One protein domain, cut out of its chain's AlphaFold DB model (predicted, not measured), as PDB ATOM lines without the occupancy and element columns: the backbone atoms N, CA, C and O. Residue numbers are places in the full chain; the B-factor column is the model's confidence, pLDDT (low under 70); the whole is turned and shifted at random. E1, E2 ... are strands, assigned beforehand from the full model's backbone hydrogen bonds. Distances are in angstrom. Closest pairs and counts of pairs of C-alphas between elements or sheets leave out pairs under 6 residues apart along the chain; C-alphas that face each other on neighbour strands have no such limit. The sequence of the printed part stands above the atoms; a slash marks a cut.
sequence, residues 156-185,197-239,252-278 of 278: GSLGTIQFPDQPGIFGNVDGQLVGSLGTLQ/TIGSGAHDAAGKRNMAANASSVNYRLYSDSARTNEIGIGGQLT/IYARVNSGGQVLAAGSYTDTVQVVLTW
ATOM      1  N   GLY A 156    -115.284 459.021  36.451       86.75
ATOM      2  CA  GLY A 156    -115.296 460.319  37.112       86.75
ATOM      3  C   GLY A 156    -114.562 461.377  36.289       86.75
ATOM      4  O   GLY A 156    -114.628 461.389  35.061       86.75
ATOM      5  N   SER A 157    -113.855 462.278  36.973       88.00
ATOM      6  CA  SER A 157    -112.987 463.247  36.304       88.00
ATOM      7  C   SER A 157    -111.664 462.588  35.914       88.00
ATOM      8  O   SER A 157    -110.860 462.221  36.773       88.00
ATOM      9  N   LEU A 158    -111.437 462.454  34.608       90.25
ATOM     10  CA  LEU A 158    -110.185 461.933  34.055       90.25
ATOM     11  C   LEU A 158    -109.029 462.928  34.186       90.25
ATOM     12  O   LEU A 158    -107.866 462.534  34.244       90.25
ATOM     13  N   GLY A 159    -109.349 464.215  34.219       92.62
ATOM     14  CA  GLY A 159    -108.379 465.291  34.204       92.62
ATOM     15  C   GLY A 159    -108.998 466.587  33.711       92.62
ATOM     16  O   GLY A 159    -110.198 466.674  33.453       92.62
ATOM     17  N   THR A 160    -108.153 467.596  33.566       95.00
ATOM     18  CA  THR A 160    -108.545 468.927  33.112       95.00
ATOM     19  C   THR A 160    -107.628 469.399  31.999       95.00
ATOM     20  O   THR A 160    -106.425 469.134  32.020       95.00
ATOM     21  N   ILE A 161    -108.197 470.138  31.054       96.75
ATOM     22  CA  ILE A 161    -107.454 470.933  30.083       96.75
ATOM     23  C   ILE A 161    -107.672 472.383  30.487       96.75
ATOM     24  O   ILE A 161    -108.810 472.839  30.533       96.75
ATOM     25  N   GLN A 162    -106.593 473.084  30.812       96.25
ATOM     26  CA  GLN A 162    -106.633 474.504  31.142       96.25
ATOM     27  C   GLN A 162    -105.885 475.266  30.054       96.25
ATOM     28  O   GLN A 162    -104.749 474.923  29.719       96.25
ATOM     29  N   PHE A 163    -106.539 476.273  29.483       97.62
ATOM     30  CA  PHE A 163    -105.897 477.220  28.580       97.62
ATOM     31  C   PHE A 163    -105.355 478.401  29.398       97.62
ATOM     32  O   PHE A 163    -105.982 478.773  30.389       97.62
ATOM     33  N   PRO A 164    -104.216 479.001  29.016       96.94
ATOM     34  CA  PRO A 164    -103.742 480.233  29.644       96.94
ATOM     35  C   PRO A 164    -104.742 481.380  29.464       96.94
ATOM     36  O   PRO A 164    -105.385 481.456  28.415       96.94
ATOM     37  N   ASP A 165    -104.801 482.308  30.421       96.50
ATOM     38  CA  ASP A 165    -105.671 483.489  30.351       96.50
ATOM     39  C   ASP A 165    -105.432 484.300  29.073       96.50
ATOM     40  O   ASP A 165    -104.290 484.556  28.680       96.50
ATOM     41  N   GLN A 166    -106.521 484.715  28.424       97.00
ATOM     42  CA  GLN A 166    -106.496 485.478  27.178       97.00
ATOM     43  C   GLN A 166    -107.348 486.748  27.283       97.00
ATOM     44  O   GLN A 166    -108.350 486.759  28.002       97.00
ATOM     45  N   PRO A 167    -107.004 487.811  26.535       95.50
ATOM     46  CA  PRO A 167    -107.908 488.941  26.328       95.50
ATOM     47  C   PRO A 167    -109.160 488.511  25.539       95.50
ATOM     48  O   PRO A 167    -109.198 487.428  24.966       95.50
ATOM     49  N   GLY A 168    -110.181 489.370  25.450       93.25
ATOM     50  CA  GLY A 168    -111.456 489.042  24.784       93.25
ATOM     51  C   GLY A 168    -111.358 488.679  23.293       93.25
ATOM     52  O   GLY A 168    -112.307 488.137  22.737       93.25
ATOM     53  N   ILE A 169    -110.223 488.942  22.641       95.56
ATOM     54  CA  ILE A 169    -109.923 488.505  21.273       95.56
ATOM     55  C   ILE A 169    -108.524 487.896  21.274       95.56
ATOM     56  O   ILE A 169    -107.569 488.539  21.702       95.56
ATOM     57  N   PHE A 170    -108.391 486.677  20.764       97.06
ATOM     58  CA  PHE A 170    -107.123 485.947  20.736       97.06
ATOM     59  C   PHE A 170    -107.035 484.987  19.544       97.06
ATOM     60  O   PHE A 170    -108.052 484.557  18.994       97.06
ATOM     61  N   GLY A 171    -105.805 484.661  19.141       96.56
ATOM     62  CA  GLY A 171    -105.514 483.715  18.060       96.56
ATOM     63  C   GLY A 171    -105.581 482.253  18.509       96.56
ATOM     64  O   GLY A 171    -106.394 481.884  19.345       96.56
ATOM     65  N   ASN A 172    -104.722 481.399  17.952       97.00
ATOM     66  CA  ASN A 172    -104.629 480.011  18.403       97.00
ATOM     67  C   ASN A 172    -103.964 479.946  19.778       97.00
ATOM     68  O   ASN A 172    -102.830 480.393  19.938       97.00
ATOM     69  N   VAL A 173    -104.660 479.346  20.735       97.94
ATOM     70  CA  VAL A 173    -104.174 479.102  22.091       97.94
ATOM     71  C   VAL A 173    -104.321 477.630  22.397       97.94
ATOM     72  O   VAL A 173    -105.267 476.969  21.977       97.94
ATOM     73  N   ASP A 174    -103.339 477.110  23.102       97.94
ATOM     74  CA  ASP A 174    -103.032 475.700  23.123       97.94
ATOM     75  C   ASP A 174    -103.078 475.166  24.553       97.94
ATOM     76  O   ASP A 174    -102.639 475.827  25.491       97.94
ATOM     77  N   GLY A 175    -103.616 473.960  24.706       96.50
ATOM     78  CA  GLY A 175    -103.767 473.273  25.983       96.50
ATOM     79  C   GLY A 175    -103.433 471.789  25.866       96.50
ATOM     80  O   GLY A 175    -103.289 471.239  24.766       96.50
ATOM     81  N   GLN A 176    -103.305 471.132  27.012       96.12
ATOM     82  CA  GLN A 176    -103.058 469.697  27.113       96.12
ATOM     83  C   GLN A 176    -103.858 469.111  28.273       96.12
ATOM     84  O   GLN A 176    -104.082 469.779  29.281       96.12
ATOM     85  N   LEU A 177    -104.285 467.858  28.119       95.69
ATOM     86  CA  LEU A 177    -104.939 467.108  29.177       95.69
ATOM     87  C   LEU A 177    -103.947 466.718  30.270       95.69
ATOM     88  O   LEU A 177    -102.949 466.039  30.019       95.69
ATOM     89  N   VAL A 178    -104.284 467.109  31.494       93.12
ATOM     90  CA  VAL A 178    -103.556 466.762  32.712       93.12
ATOM     91  C   VAL A 178    -104.520 466.015  33.634       93.12
ATOM     92  O   VAL A 178    -105.549 466.553  34.039       93.12
ATOM     93  N   GLY A 179    -104.217 464.749  33.911       89.50
ATOM     94  CA  GLY A 179    -104.864 463.942  34.942       89.50
ATOM     95  C   GLY A 179    -104.353 464.272  36.349       89.50
ATOM     96  O   GLY A 179    -103.485 465.120  36.547       89.50
ATOM     97  N   SER A 180    -104.873 463.577  37.359       84.00
ATOM     98  CA  SER A 180    -104.534 463.839  38.770       84.00
ATOM     99  C   SER A 180    -103.067 463.567  39.129       84.00
ATOM    100  O   SER A 180    -102.558 464.140  40.088       84.00
ATOM    101  N   LEU A 181    -102.387 462.705  38.367       82.06
ATOM    102  CA  LEU A 181    -100.992 462.305  38.579       82.06
ATOM    103  C   LEU A 181    -100.027 462.910  37.539       82.06
ATOM    104  O   LEU A 181     -98.920 462.405  37.361       82.06
ATOM    105  N   GLY A 182    -100.436 463.964  36.825       87.62
ATOM    106  CA  GLY A 182     -99.693 464.516  35.687       87.62
ATOM    107  C   GLY A 182    -100.400 464.191  34.377       87.62
ATOM    108  O   GLY A 182    -101.569 464.514  34.226       87.62
ATOM    109  N   THR A 183     -99.746 463.563  33.402       86.75
ATOM    110  CA  THR A 183    -100.462 463.132  32.186       86.75
ATOM    111  C   THR A 183    -101.458 462.016  32.520       86.75
ATOM    112  O   THR A 183    -101.177 461.180  33.377       86.75
ATOM    113  N   LEU A 184    -102.615 461.988  31.850       92.38
ATOM    114  CA  LEU A 184    -103.611 460.923  32.015       92.38
ATOM    115  C   LEU A 184    -102.984 459.552  31.716       92.38
ATOM    116  O   LEU A 184    -102.387 459.359  30.654       92.38
ATOM    117  N   GLN A 185    -103.148 458.604  32.638       92.81
ATOM    118  CA  GLN A 185    -102.628 457.241  32.508       92.81
ATOM    119  C   GLN A 185    -103.754 456.217  32.570       92.81
ATOM    120  O   GLN A 185    -104.613 456.284  33.447       92.81
ATOM    121  N   THR A 197    -113.280 456.542  23.471       96.31
ATOM    122  CA  THR A 197    -114.246 457.275  22.650       96.31
ATOM    123  C   THR A 197    -114.526 458.621  23.297       96.31
ATOM    124  O   THR A 197    -114.966 458.688  24.446       96.31
ATOM    125  N   ILE A 198    -114.265 459.702  22.568       96.00
ATOM    126  CA  ILE A 198    -114.364 461.067  23.083       96.00
ATOM    127  C   ILE A 198    -115.626 461.700  22.496       96.00
ATOM    128  O   ILE A 198    -115.703 462.014  21.308       96.00
ATOM    129  N   GLY A 199    -116.638 461.861  23.341       95.06
ATOM    130  CA  GLY A 199    -117.971 462.334  22.987       95.06
ATOM    131  C   GLY A 199    -118.055 463.840  22.757       95.06
ATOM    132  O   GLY A 199    -117.055 464.520  22.492       95.06
ATOM    133  N   SER A 200    -119.276 464.363  22.817       94.75
ATOM    134  CA  SER A 200    -119.522 465.801  22.756       94.75
ATOM    135  C   SER A 200    -119.181 466.476  24.089       94.75
ATOM    136  O   SER A 200    -118.861 465.819  25.087       94.75
ATOM    137  N   GLY A 201    -119.179 467.805  24.063       94.56
ATOM    138  CA  GLY A 201    -119.163 468.632  25.263       94.56
ATOM    139  C   GLY A 201    -120.577 468.878  25.780       94.56
ATOM    140  O   GLY A 201    -121.543 468.695  25.048       94.56
ATOM    141  N   ALA A 202    -120.706 469.345  27.016       96.06
ATOM    142  CA  ALA A 202    -121.973 469.805  27.576       96.06
ATOM    143  C   ALA A 202    -122.527 471.040  26.840       96.06
ATOM    144  O   ALA A 202    -123.729 471.296  26.884       96.06
ATOM    145  N   HIS A 203    -121.659 471.796  26.162       96.25
ATOM    146  CA  HIS A 203    -122.022 472.965  25.359       96.25
ATOM    147  C   HIS A 203    -121.721 472.772  23.867       96.25
ATOM    148  O   HIS A 203    -121.328 473.709  23.160       96.25
ATOM    149  N   ASP A 204    -121.876 471.546  23.362       93.44
ATOM    150  CA  ASP A 204    -121.763 471.316  21.929       93.44
ATOM    151  C   ASP A 204    -122.820 472.110  21.142       93.44
ATOM    152  O   ASP A 204    -123.962 472.283  21.564       93.44
ATOM    153  N   ALA A 205    -122.404 472.666  20.005       92.31
ATOM    154  CA  ALA A 205    -123.296 473.383  19.104       92.31
ATOM    155  C   ALA A 205    -122.824 473.216  17.661       92.31
ATOM    156  O   ALA A 205    -121.628 473.316  17.369       92.31
ATOM    157  N   ALA A 206    -123.774 472.965  16.756       88.38
ATOM    158  CA  ALA A 206    -123.520 472.756  15.328       88.38
ATOM    159  C   ALA A 206    -122.422 471.705  15.041       88.38
ATOM    160  O   ALA A 206    -121.602 471.878  14.139       88.38
ATOM    161  N   GLY A 207    -122.378 470.629  15.839       87.00
ATOM    162  CA  GLY A 207    -121.401 469.547  15.684       87.00
ATOM    163  C   GLY A 207    -119.975 469.912  16.103       87.00
ATOM    164  O   GLY A 207    -119.031 469.212  15.740       87.00
ATOM    165  N   LYS A 208    -119.793 471.000  16.861       91.75
ATOM    166  CA  LYS A 208    -118.495 471.405  17.400       91.75
ATOM    167  C   LYS A 208    -118.556 471.532  18.916       91.75
ATOM    168  O   LYS A 208    -119.590 471.899  19.470       91.75
ATOM    169  N   ARG A 209    -117.431 471.263  19.579       96.69
ATOM    170  CA  ARG A 209    -117.294 471.469  21.026       96.69
ATOM    171  C   ARG A 209    -117.061 472.949  21.316       96.69
ATOM    172  O   ARG A 209    -116.258 473.588  20.628       96.69
ATOM    173  N   ASN A 210    -117.755 473.488  22.310       96.88
ATOM    174  CA  ASN A 210    -117.601 474.880  22.721       96.88
ATOM    175  C   ASN A 210    -117.494 474.958  24.235       96.88
ATOM    176  O   ASN A 210    -118.130 474.195  24.941       96.88
ATOM    177  N   MET A 211    -116.723 475.918  24.725       97.56
ATOM    178  CA  MET A 211    -116.786 476.333  26.121       97.56
ATOM    179  C   MET A 211    -117.736 477.517  26.229       97.56
ATOM    180  O   MET A 211    -117.714 478.396  25.365       97.56
ATOM    181  N   ALA A 212    -118.558 477.554  27.272       96.44
ATOM    182  CA  ALA A 212    -119.559 478.595  27.472       96.44
ATOM    183  C   ALA A 212    -119.313 479.379  28.766       96.44
ATOM    184  O   ALA A 212    -118.886 478.820  29.777       96.44
ATOM    185  N   ALA A 213    -119.604 480.680  28.717       96.19
ATOM    186  CA  ALA A 213    -119.670 481.577  29.862       96.19
ATOM    187  C   ALA A 213    -120.848 482.538  29.666       96.19
ATOM    188  O   ALA A 213    -120.871 483.314  28.709       96.19
ATOM    189  N   ASN A 214    -121.818 482.528  30.582       89.06
ATOM    190  CA  ASN A 214    -123.051 483.312  30.450       89.06
ATOM    191  C   ASN A 214    -123.743 483.043  29.092       89.06
ATOM    192  O   ASN A 214    -124.097 481.904  28.805       89.06
ATOM    193  N   ALA A 215    -123.917 484.073  28.256       88.31
ATOM    194  CA  ALA A 215    -124.491 483.980  26.910       88.31
ATOM    195  C   ALA A 215    -123.437 483.895  25.785       88.31
ATOM    196  O   ALA A 215    -123.785 483.949  24.608       88.31
ATOM    197  N   SER A 216    -122.149 483.802  26.127       92.94
ATOM    198  CA  SER A 216    -121.045 483.729  25.169       92.94
ATOM    199  C   SER A 216    -120.477 482.313  25.103       92.94
ATOM    200  O   SER A 216    -120.404 481.607  26.107       92.94
ATOM    201  N   SER A 217    -120.020 481.906  23.921       95.19
ATOM    202  CA  SER A 217    -119.373 480.611  23.708       95.19
ATOM    203  C   SER A 217    -118.159 480.744  22.801       95.19
ATOM    204  O   SER A 217    -118.182 481.533  21.856       95.19
ATOM    205  N   VAL A 218    -117.135 479.931  23.040       96.31
ATOM    206  CA  VAL A 218    -115.925 479.869  22.218       96.31
ATOM    207  C   VAL A 218    -115.630 478.435  21.802       96.31
ATOM    208  O   VAL A 218    -115.705 477.505  22.604       96.31
ATOM    209  N   ASN A 219    -115.298 478.252  20.529       96.12
ATOM    210  CA  ASN A 219    -115.025 476.941  19.966       96.12
ATOM    211  C   ASN A 219    -113.628 476.432  20.339       96.12
ATOM    212  O   ASN A 219    -112.654 477.183  20.272       96.12
ATOM    213  N   TYR A 220    -113.520 475.137  20.623       97.50
ATOM    214  CA  TYR A 220    -112.232 474.465  20.746       97.50
ATOM    215  C   TYR A 220    -112.241 473.099  20.054       97.50
ATOM    216  O   TYR A 220    -113.287 472.502  19.784       97.50
ATOM    217  N   ARG A 221    -111.041 472.598  19.769       97.19
ATOM    218  CA  ARG A 221    -110.798 471.303  19.127       97.19
ATOM    219  C   ARG A 221    -109.838 470.470  19.959       97.19
ATOM    220  O   ARG A 221    -109.003 471.021  20.676       97.19
ATOM    221  N   LEU A 222    -109.968 469.152  19.847       97.62
ATOM    222  CA  LEU A 222    -109.109 468.171  20.508       97.62
ATOM    223  C   LEU A 222    -108.266 467.438  19.467       97.62
ATOM    224  O   LEU A 222    -108.720 467.239  18.345       97.62
ATOM    225  N   TYR A 223    -107.062 467.029  19.844       97.69
ATOM    226  CA  TYR A 223    -106.087 466.393  18.964       97.69
ATOM    227  C   TYR A 223    -105.364 465.259  19.683       97.69
ATOM    228  O   TYR A 223    -105.159 465.329  20.897       97.69
ATOM    229  N   SER A 224    -104.953 464.239  18.933       96.06
ATOM    230  CA  SER A 224    -104.200 463.091  19.462       96.06
ATOM    231  C   SER A 224    -102.679 463.271  19.410       96.06
ATOM    232  O   SER A 224    -101.938 462.421  19.894       96.06
ATOM    233  N   ASP A 225    -102.195 464.358  18.803       95.50
ATOM    234  CA  ASP A 225    -100.773 464.666  18.651       95.50
ATOM    235  C   ASP A 225    -100.436 466.093  19.091       95.50
ATOM    236  O   ASP A 225    -101.246 467.019  18.997       95.50
ATOM    237  N   SER A 226     -99.194 466.281  19.537       95.00
ATOM    238  CA  SER A 226     -98.701 467.565  20.040       95.00
ATOM    239  C   SER A 226     -98.612 468.646  18.959       95.00
ATOM    240  O   SER A 226     -98.693 469.831  19.282       95.00
ATOM    241  N   ALA A 227     -98.492 468.261  17.683       96.69
ATOM    242  CA  ALA A 227     -98.497 469.185  16.552       96.69
ATOM    243  C   ALA A 227     -99.915 469.646  16.152       96.69
ATOM    244  O   ALA A 227    -100.045 470.587  15.368       96.69
ATOM    245  N   ARG A 228    -100.971 469.053  16.733       97.00
ATOM    246  CA  ARG A 228    -102.391 469.304  16.419       97.00
ATOM    247  C   ARG A 228    -102.715 469.118  14.940       97.00
ATOM    248  O   ARG A 228    -103.365 469.958  14.318       97.00
ATOM    249  N   THR A 229    -102.247 468.008  14.386       96.25
ATOM    250  CA  THR A 229    -102.485 467.625  12.987       96.25
ATOM    251  C   THR A 229    -103.615 466.612  12.836       96.25
ATOM    252  O   THR A 229    -104.327 466.634  11.837       96.25
ATOM    253  N   ASN A 230    -103.834 465.782  13.854       96.31
ATOM    254  CA  ASN A 230    -104.852 464.743  13.894       96.31
ATOM    255  C   ASN A 230    -105.958 465.163  14.858       96.31
ATOM    256  O   ASN A 230    -105.837 465.030  16.078       96.31
ATOM    257  N   GLU A 231    -107.026 465.732  14.302       96.25
ATOM    258  CA  GLU A 231    -108.180 466.170  15.081       96.25
ATOM    259  C   GLU A 231    -109.028 464.978  15.545       96.25
ATOM    260  O   GLU A 231    -109.355 464.076  14.775       96.25
ATOM    261  N   ILE A 232    -109.448 465.020  16.808       96.25
ATOM    262  CA  ILE A 232    -110.410 464.095  17.399       96.25
ATOM    263  C   ILE A 232    -111.798 464.745  17.345       96.25
ATOM    264  O   ILE A 232    -112.160 465.570  18.195       96.25
ATOM    265  N   GLY A 233    -112.598 464.349  16.357       95.25
ATOM    266  CA  GLY A 233    -113.995 464.773  16.224       95.25
ATOM    267  C   GLY A 233    -114.895 464.309  17.380       95.25
ATOM    268  O   GLY A 233    -114.475 463.582  18.284       95.25
ATOM    269  N   ILE A 234    -116.157 464.744  17.374       95.75
ATOM    270  CA  ILE A 234    -117.178 464.249  18.311       95.75
ATOM    271  C   ILE A 234    -117.462 462.773  18.011       95.75
ATOM    272  O   ILE A 234    -117.728 462.417  16.868       95.75
ATOM    273  N   GLY A 235    -117.371 461.919  19.033       94.94
ATOM    274  CA  GLY A 235    -117.455 460.463  18.881       94.94
ATOM    275  C   GLY A 235    -116.178 459.828  18.321       94.94
ATOM    276  O   GLY A 235    -116.170 458.634  18.031       94.94
ATOM    277  N   GLY A 236    -115.100 460.605  18.166       95.25
ATOM    278  CA  GLY A 236    -113.814 460.112  17.690       95.25
ATOM    279  C   GLY A 236    -113.210 459.088  18.649       95.25
ATOM    280  O   GLY A 236    -113.279 459.248  19.871       95.25
ATOM    281  N   GLN A 237    -112.606 458.047  18.081       95.06
ATOM    282  CA  GLN A 237    -111.945 456.984  18.830       95.06
ATOM    283  C   GLN A 237    -110.431 457.186  18.830       95.06
ATOM    284  O   GLN A 237    -109.820 457.421  17.790       95.06
ATOM    285  N   LEU A 238    -109.837 457.063  20.011       95.06
ATOM    286  CA  LEU A 238    -108.402 457.067  20.235       95.06
ATOM    287  C   LEU A 238    -107.984 455.685  20.741       95.06
ATOM    288  O   LEU A 238    -108.199 455.337  21.905       95.06
ATOM    289  N   THR A 239    -107.397 454.891  19.852       94.00
ATOM    290  CA  THR A 239    -106.841 453.577  20.189       94.00
ATOM    291  C   THR A 239    -105.511 453.759  20.906       94.00
ATOM    292  O   THR A 239    -104.591 454.367  20.364       94.00
ATOM    293  N   ILE A 252    -103.872 463.690  24.867       96.06
ATOM    294  CA  ILE A 252    -104.926 464.583  24.366       96.06
ATOM    295  C   ILE A 252    -104.448 466.025  24.472       96.06
ATOM    296  O   ILE A 252    -104.128 466.525  25.553       96.06
ATOM    297  N   TYR A 253    -104.441 466.700  23.332       97.44
ATOM    298  CA  TYR A 253    -104.115 468.111  23.197       97.44
ATOM    299  C   TYR A 253    -105.354 468.883  22.773       97.44
ATOM    300  O   TYR A 253    -106.270 468.322  22.175       97.44
ATOM    301  N   ALA A 254    -105.383 470.179  23.058       97.69
ATOM    302  CA  ALA A 254    -106.484 471.036  22.659       97.69
ATOM    303  C   ALA A 254    -105.990 472.352  22.073       97.69
ATOM    304  O   ALA A 254    -104.900 472.822  22.405       97.69
ATOM    305  N   ARG A 255    -106.824 472.951  21.227       98.12
ATOM    306  CA  ARG A 255    -106.629 474.297  20.693       98.12
ATOM    307  C   ARG A 255    -107.947 475.057  20.695       98.12
ATOM    308  O   ARG A 255    -108.967 474.521  20.266       98.12
ATOM    309  N   VAL A 256    -107.902 476.303  21.141       97.69
ATOM    310  CA  VAL A 256    -109.017 477.254  21.166       97.69
ATOM    311  C   VAL A 256    -108.630 478.498  20.365       97.69
ATOM    312  O   VAL A 256    -107.456 478.866  20.309       97.69
ATOM    313  N   ASN A 257    -109.601 479.127  19.708       96.38
ATOM    314  CA  ASN A 257    -109.412 480.387  18.989       96.38
ATOM    315  C   ASN A 257    -110.705 481.208  19.069       96.38
ATOM    316  O   ASN A 257    -111.792 480.659  18.893       96.38
ATOM    317  N   SER A 258    -110.591 482.517  19.308       95.44
ATOM    318  CA  SER A 258    -111.754 483.417  19.351       95.44
ATOM    319  C   SER A 258    -112.466 483.558  17.997       95.44
ATOM    320  O   SER A 258    -113.605 484.009  17.934       95.44
ATOM    321  N   GLY A 259    -111.806 483.210  16.890       92.56
ATOM    322  CA  GLY A 259    -112.319 483.372  15.531       92.56
ATOM    323  C   GLY A 259    -112.545 484.837  15.149       92.56
ATOM    324  O   GLY A 259    -113.366 485.116  14.281       92.56
ATOM    325  N   GLY A 260    -111.876 485.772  15.835       91.75
ATOM    326  CA  GLY A 260    -112.106 487.212  15.692       91.75
ATOM    327  C   GLY A 260    -113.370 487.723  16.393       91.75
ATOM    328  O   GLY A 260    -113.704 488.896  16.250       91.75
ATOM    329  N   GLN A 261    -114.081 486.873  17.142       92.00
ATOM    330  CA  GLN A 261    -115.203 487.291  17.983       92.00
ATOM    331  C   GLN A 261    -114.687 488.022  19.229       92.00
ATOM    332  O   GLN A 261    -113.686 487.618  19.820       92.00
ATOM    333  N   VAL A 262    -115.401 489.068  19.652       93.94
ATOM    334  CA  VAL A 262    -115.135 489.763  20.919       93.94
ATOM    335  C   VAL A 262    -115.871 489.035  22.037       93.94
ATOM    336  O   VAL A 262    -117.091 489.128  22.157       93.94
ATOM    337  N   LEU A 263    -115.126 488.289  22.843       95.50
ATOM    338  CA  LEU A 263    -115.648 487.523  23.966       95.50
ATOM    339  C   LEU A 263    -115.711 488.392  25.224       95.50
ATOM    340  O   LEU A 263    -114.777 489.130  25.542       95.50
ATOM    341  N   ALA A 264    -116.817 488.286  25.964       95.50
ATOM    342  CA  ALA A 264    -116.943 488.916  27.270       95.50
ATOM    343  C   ALA A 264    -116.008 488.241  28.286       95.50
ATOM    344  O   ALA A 264    -115.759 487.036  28.200       95.50
ATOM    345  N   ALA A 265    -115.526 489.004  29.268       94.69
ATOM    346  CA  ALA A 265    -114.733 488.456  30.363       94.69
ATOM    347  C   ALA A 265    -115.568 487.465  31.190       94.69
ATOM    348  O   ALA A 265    -116.707 487.753  31.564       94.69
ATOM    349  N   GLY A 266    -114.998 486.299  31.484       95.44
ATOM    350  CA  GLY A 266    -115.668 485.247  32.239       95.44
ATOM    351  C   GLY A 266    -114.915 483.922  32.180       95.44
ATOM    352  O   GLY A 266    -113.974 483.764  31.404       95.44
ATOM    353  N   SER A 267    -115.336 482.967  33.010       96.06
ATOM    354  CA  SER A 267    -114.805 481.604  32.988       96.06
ATOM    355  C   SER A 267    -115.598 480.769  31.987       96.06
ATOM    356  O   SER A 267    -116.761 480.449  32.224       96.06
ATOM    357  N   TYR A 268    -114.972 480.459  30.853       97.62
ATOM    358  CA  TYR A 268    -115.545 479.587  29.834       97.62
ATOM    359  C   TYR A 268    -115.228 478.143  30.196       97.62
ATOM    360  O   TYR A 268    -114.060 477.778  30.322       97.62
ATOM    361  N   THR A 269    -116.260 477.319  30.355       97.44
ATOM    362  CA  THR A 269    -116.096 475.912  30.738       97.44
ATOM    363  C   THR A 269    -116.866 474.993  29.802       97.44
ATOM    364  O   THR A 269    -117.817 475.414  29.147       97.44
ATOM    365  N   ASP A 270    -116.415 473.746  29.711       97.31
ATOM    366  CA  ASP A 270    -117.123 472.647  29.060       97.31
ATOM    367  C   ASP A 270    -116.788 471.340  29.789       97.31
ATOM    368  O   ASP A 270    -115.754 471.232  30.453       97.31
ATOM    369  N   THR A 271    -117.654 470.339  29.669       96.06
ATOM    370  CA  THR A 271    -117.422 468.983  30.182       96.06
ATOM    371  C   THR A 271    -117.597 467.984  29.050       96.06
ATOM    372  O   THR A 271    -118.707 467.764  28.574       96.06
ATOM    373  N   VAL A 272    -116.495 467.363  28.627       96.31
ATOM    374  CA  VAL A 272    -116.499 466.365  27.551       96.31
ATOM    375  C   VAL A 272    -116.738 464.980  28.121       96.31
ATOM    376  O   VAL A 272    -116.033 464.548  29.034       96.31
ATOM    377  N   GLN A 273    -117.699 464.261  27.549       93.75
ATOM    378  CA  GLN A 273    -117.933 462.867  27.911       93.75
ATOM    379  C   GLN A 273    -116.882 461.964  27.272       93.75
ATOM    380  O   GLN A 273    -116.546 462.109  26.097       93.75
ATOM    381  N   VAL A 274    -116.376 461.006  28.040       94.44
ATOM    382  CA  VAL A 274    -115.359 460.064  27.577       94.44
ATOM    383  C   VAL A 274    -115.746 458.658  28.008       94.44
ATOM    384  O   VAL A 274    -116.110 458.433  29.161       94.44
ATOM    385  N   VAL A 275    -115.650 457.713  27.078       94.12
ATOM    386  CA  VAL A 275    -115.949 456.298  27.302       94.12
ATOM    387  C   VAL A 275    -114.694 455.485  27.015       94.12
ATOM    388  O   VAL A 275    -114.093 455.631  25.956       94.12
ATOM    389  N   LEU A 276    -114.302 454.628  27.954       94.12
ATOM    390  CA  LEU A 276    -113.188 453.696  27.800       94.12
ATOM    391  C   LEU A 276    -113.739 452.277  27.621       94.12
ATOM    392  O   LEU A 276    -114.523 451.820  28.449       94.12
ATOM    393  N   THR A 277    -113.309 451.588  26.568       92.94
ATOM    394  CA  THR A 277    -113.656 450.186  26.268       92.94
ATOM    395  C   THR A 277    -112.389 449.356  26.080       92.94
ATOM    396  O   THR A 277    -111.386 449.920  25.650       92.94
ATOM    397  N   TRP A 278    -112.412 448.051  26.373       91.25
ATOM    398  CA  TRP A 278    -111.251 447.152  26.280       91.25
ATOM    399  C   TRP A 278    -111.637 445.690  26.051       91.25
ATOM    400  O   TRP A 278    -112.822 445.355  26.275       91.25
TER     401      TRP A 278
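AT A GLANCE: This is residues 156 to 185, 197 to 239 and 252 to 278 of the 278 residues of the protein "Spore coat protein U domain-containing protein" of Sphingomonas panacisoli (UniProt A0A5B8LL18). With little regular structure, the domain is a four-strand sheet, E1 - E6 - E4 - E3, curled like part of a barrel, with a smaller sheet, E5 - E2 - E7, towards one end and loops at the other. The printed part has 100 residues, 37 in seven strands, E1 to E7 along the chain, with no named helix: all strand, both sheets antiparallel. It is compact, radius of gyration of the C-alphas 13.4 A, spanning 43 by 27 by 26 A.

HOW THE PARTS SIT: Residues 160 to 161 pair with residues 177 to 178 of E1, residues 173 to 178. E1 neighbours E6, residues 253 to 256 (N 175 to O 254, 2.9 A). E4, residues 216 to 223, pairs with E6 (N 223 to O 253, 2.8 A) and, in a hairpin, with E3, residues 210 to 213 (N 211 to O 218, 2.8 A). E2, residues 197 to 201, neighbours E7, residues 272 to 277 (N 199 to O 273, 2.8 A), and E5, residues 236 to 239 (N 198 to O 236, 2.9 A).

IN THESE COORDINATES: E1, 16.3 A, begins at C-alpha 173 (-104.174, 479.102, 22.091). E4 measures 23.7 A. E7, 16.5 A, ends at C-alpha 277 (-113.656, 450.186, 26.268).

THE WHOLE: Cuts separate C-alphas 185 and 197 by 15.2 A, and 239 and 252 by 11.9 A. Links E4 to E5 and E6 to E7 are long. No printed residue is under 70 in pLDDT.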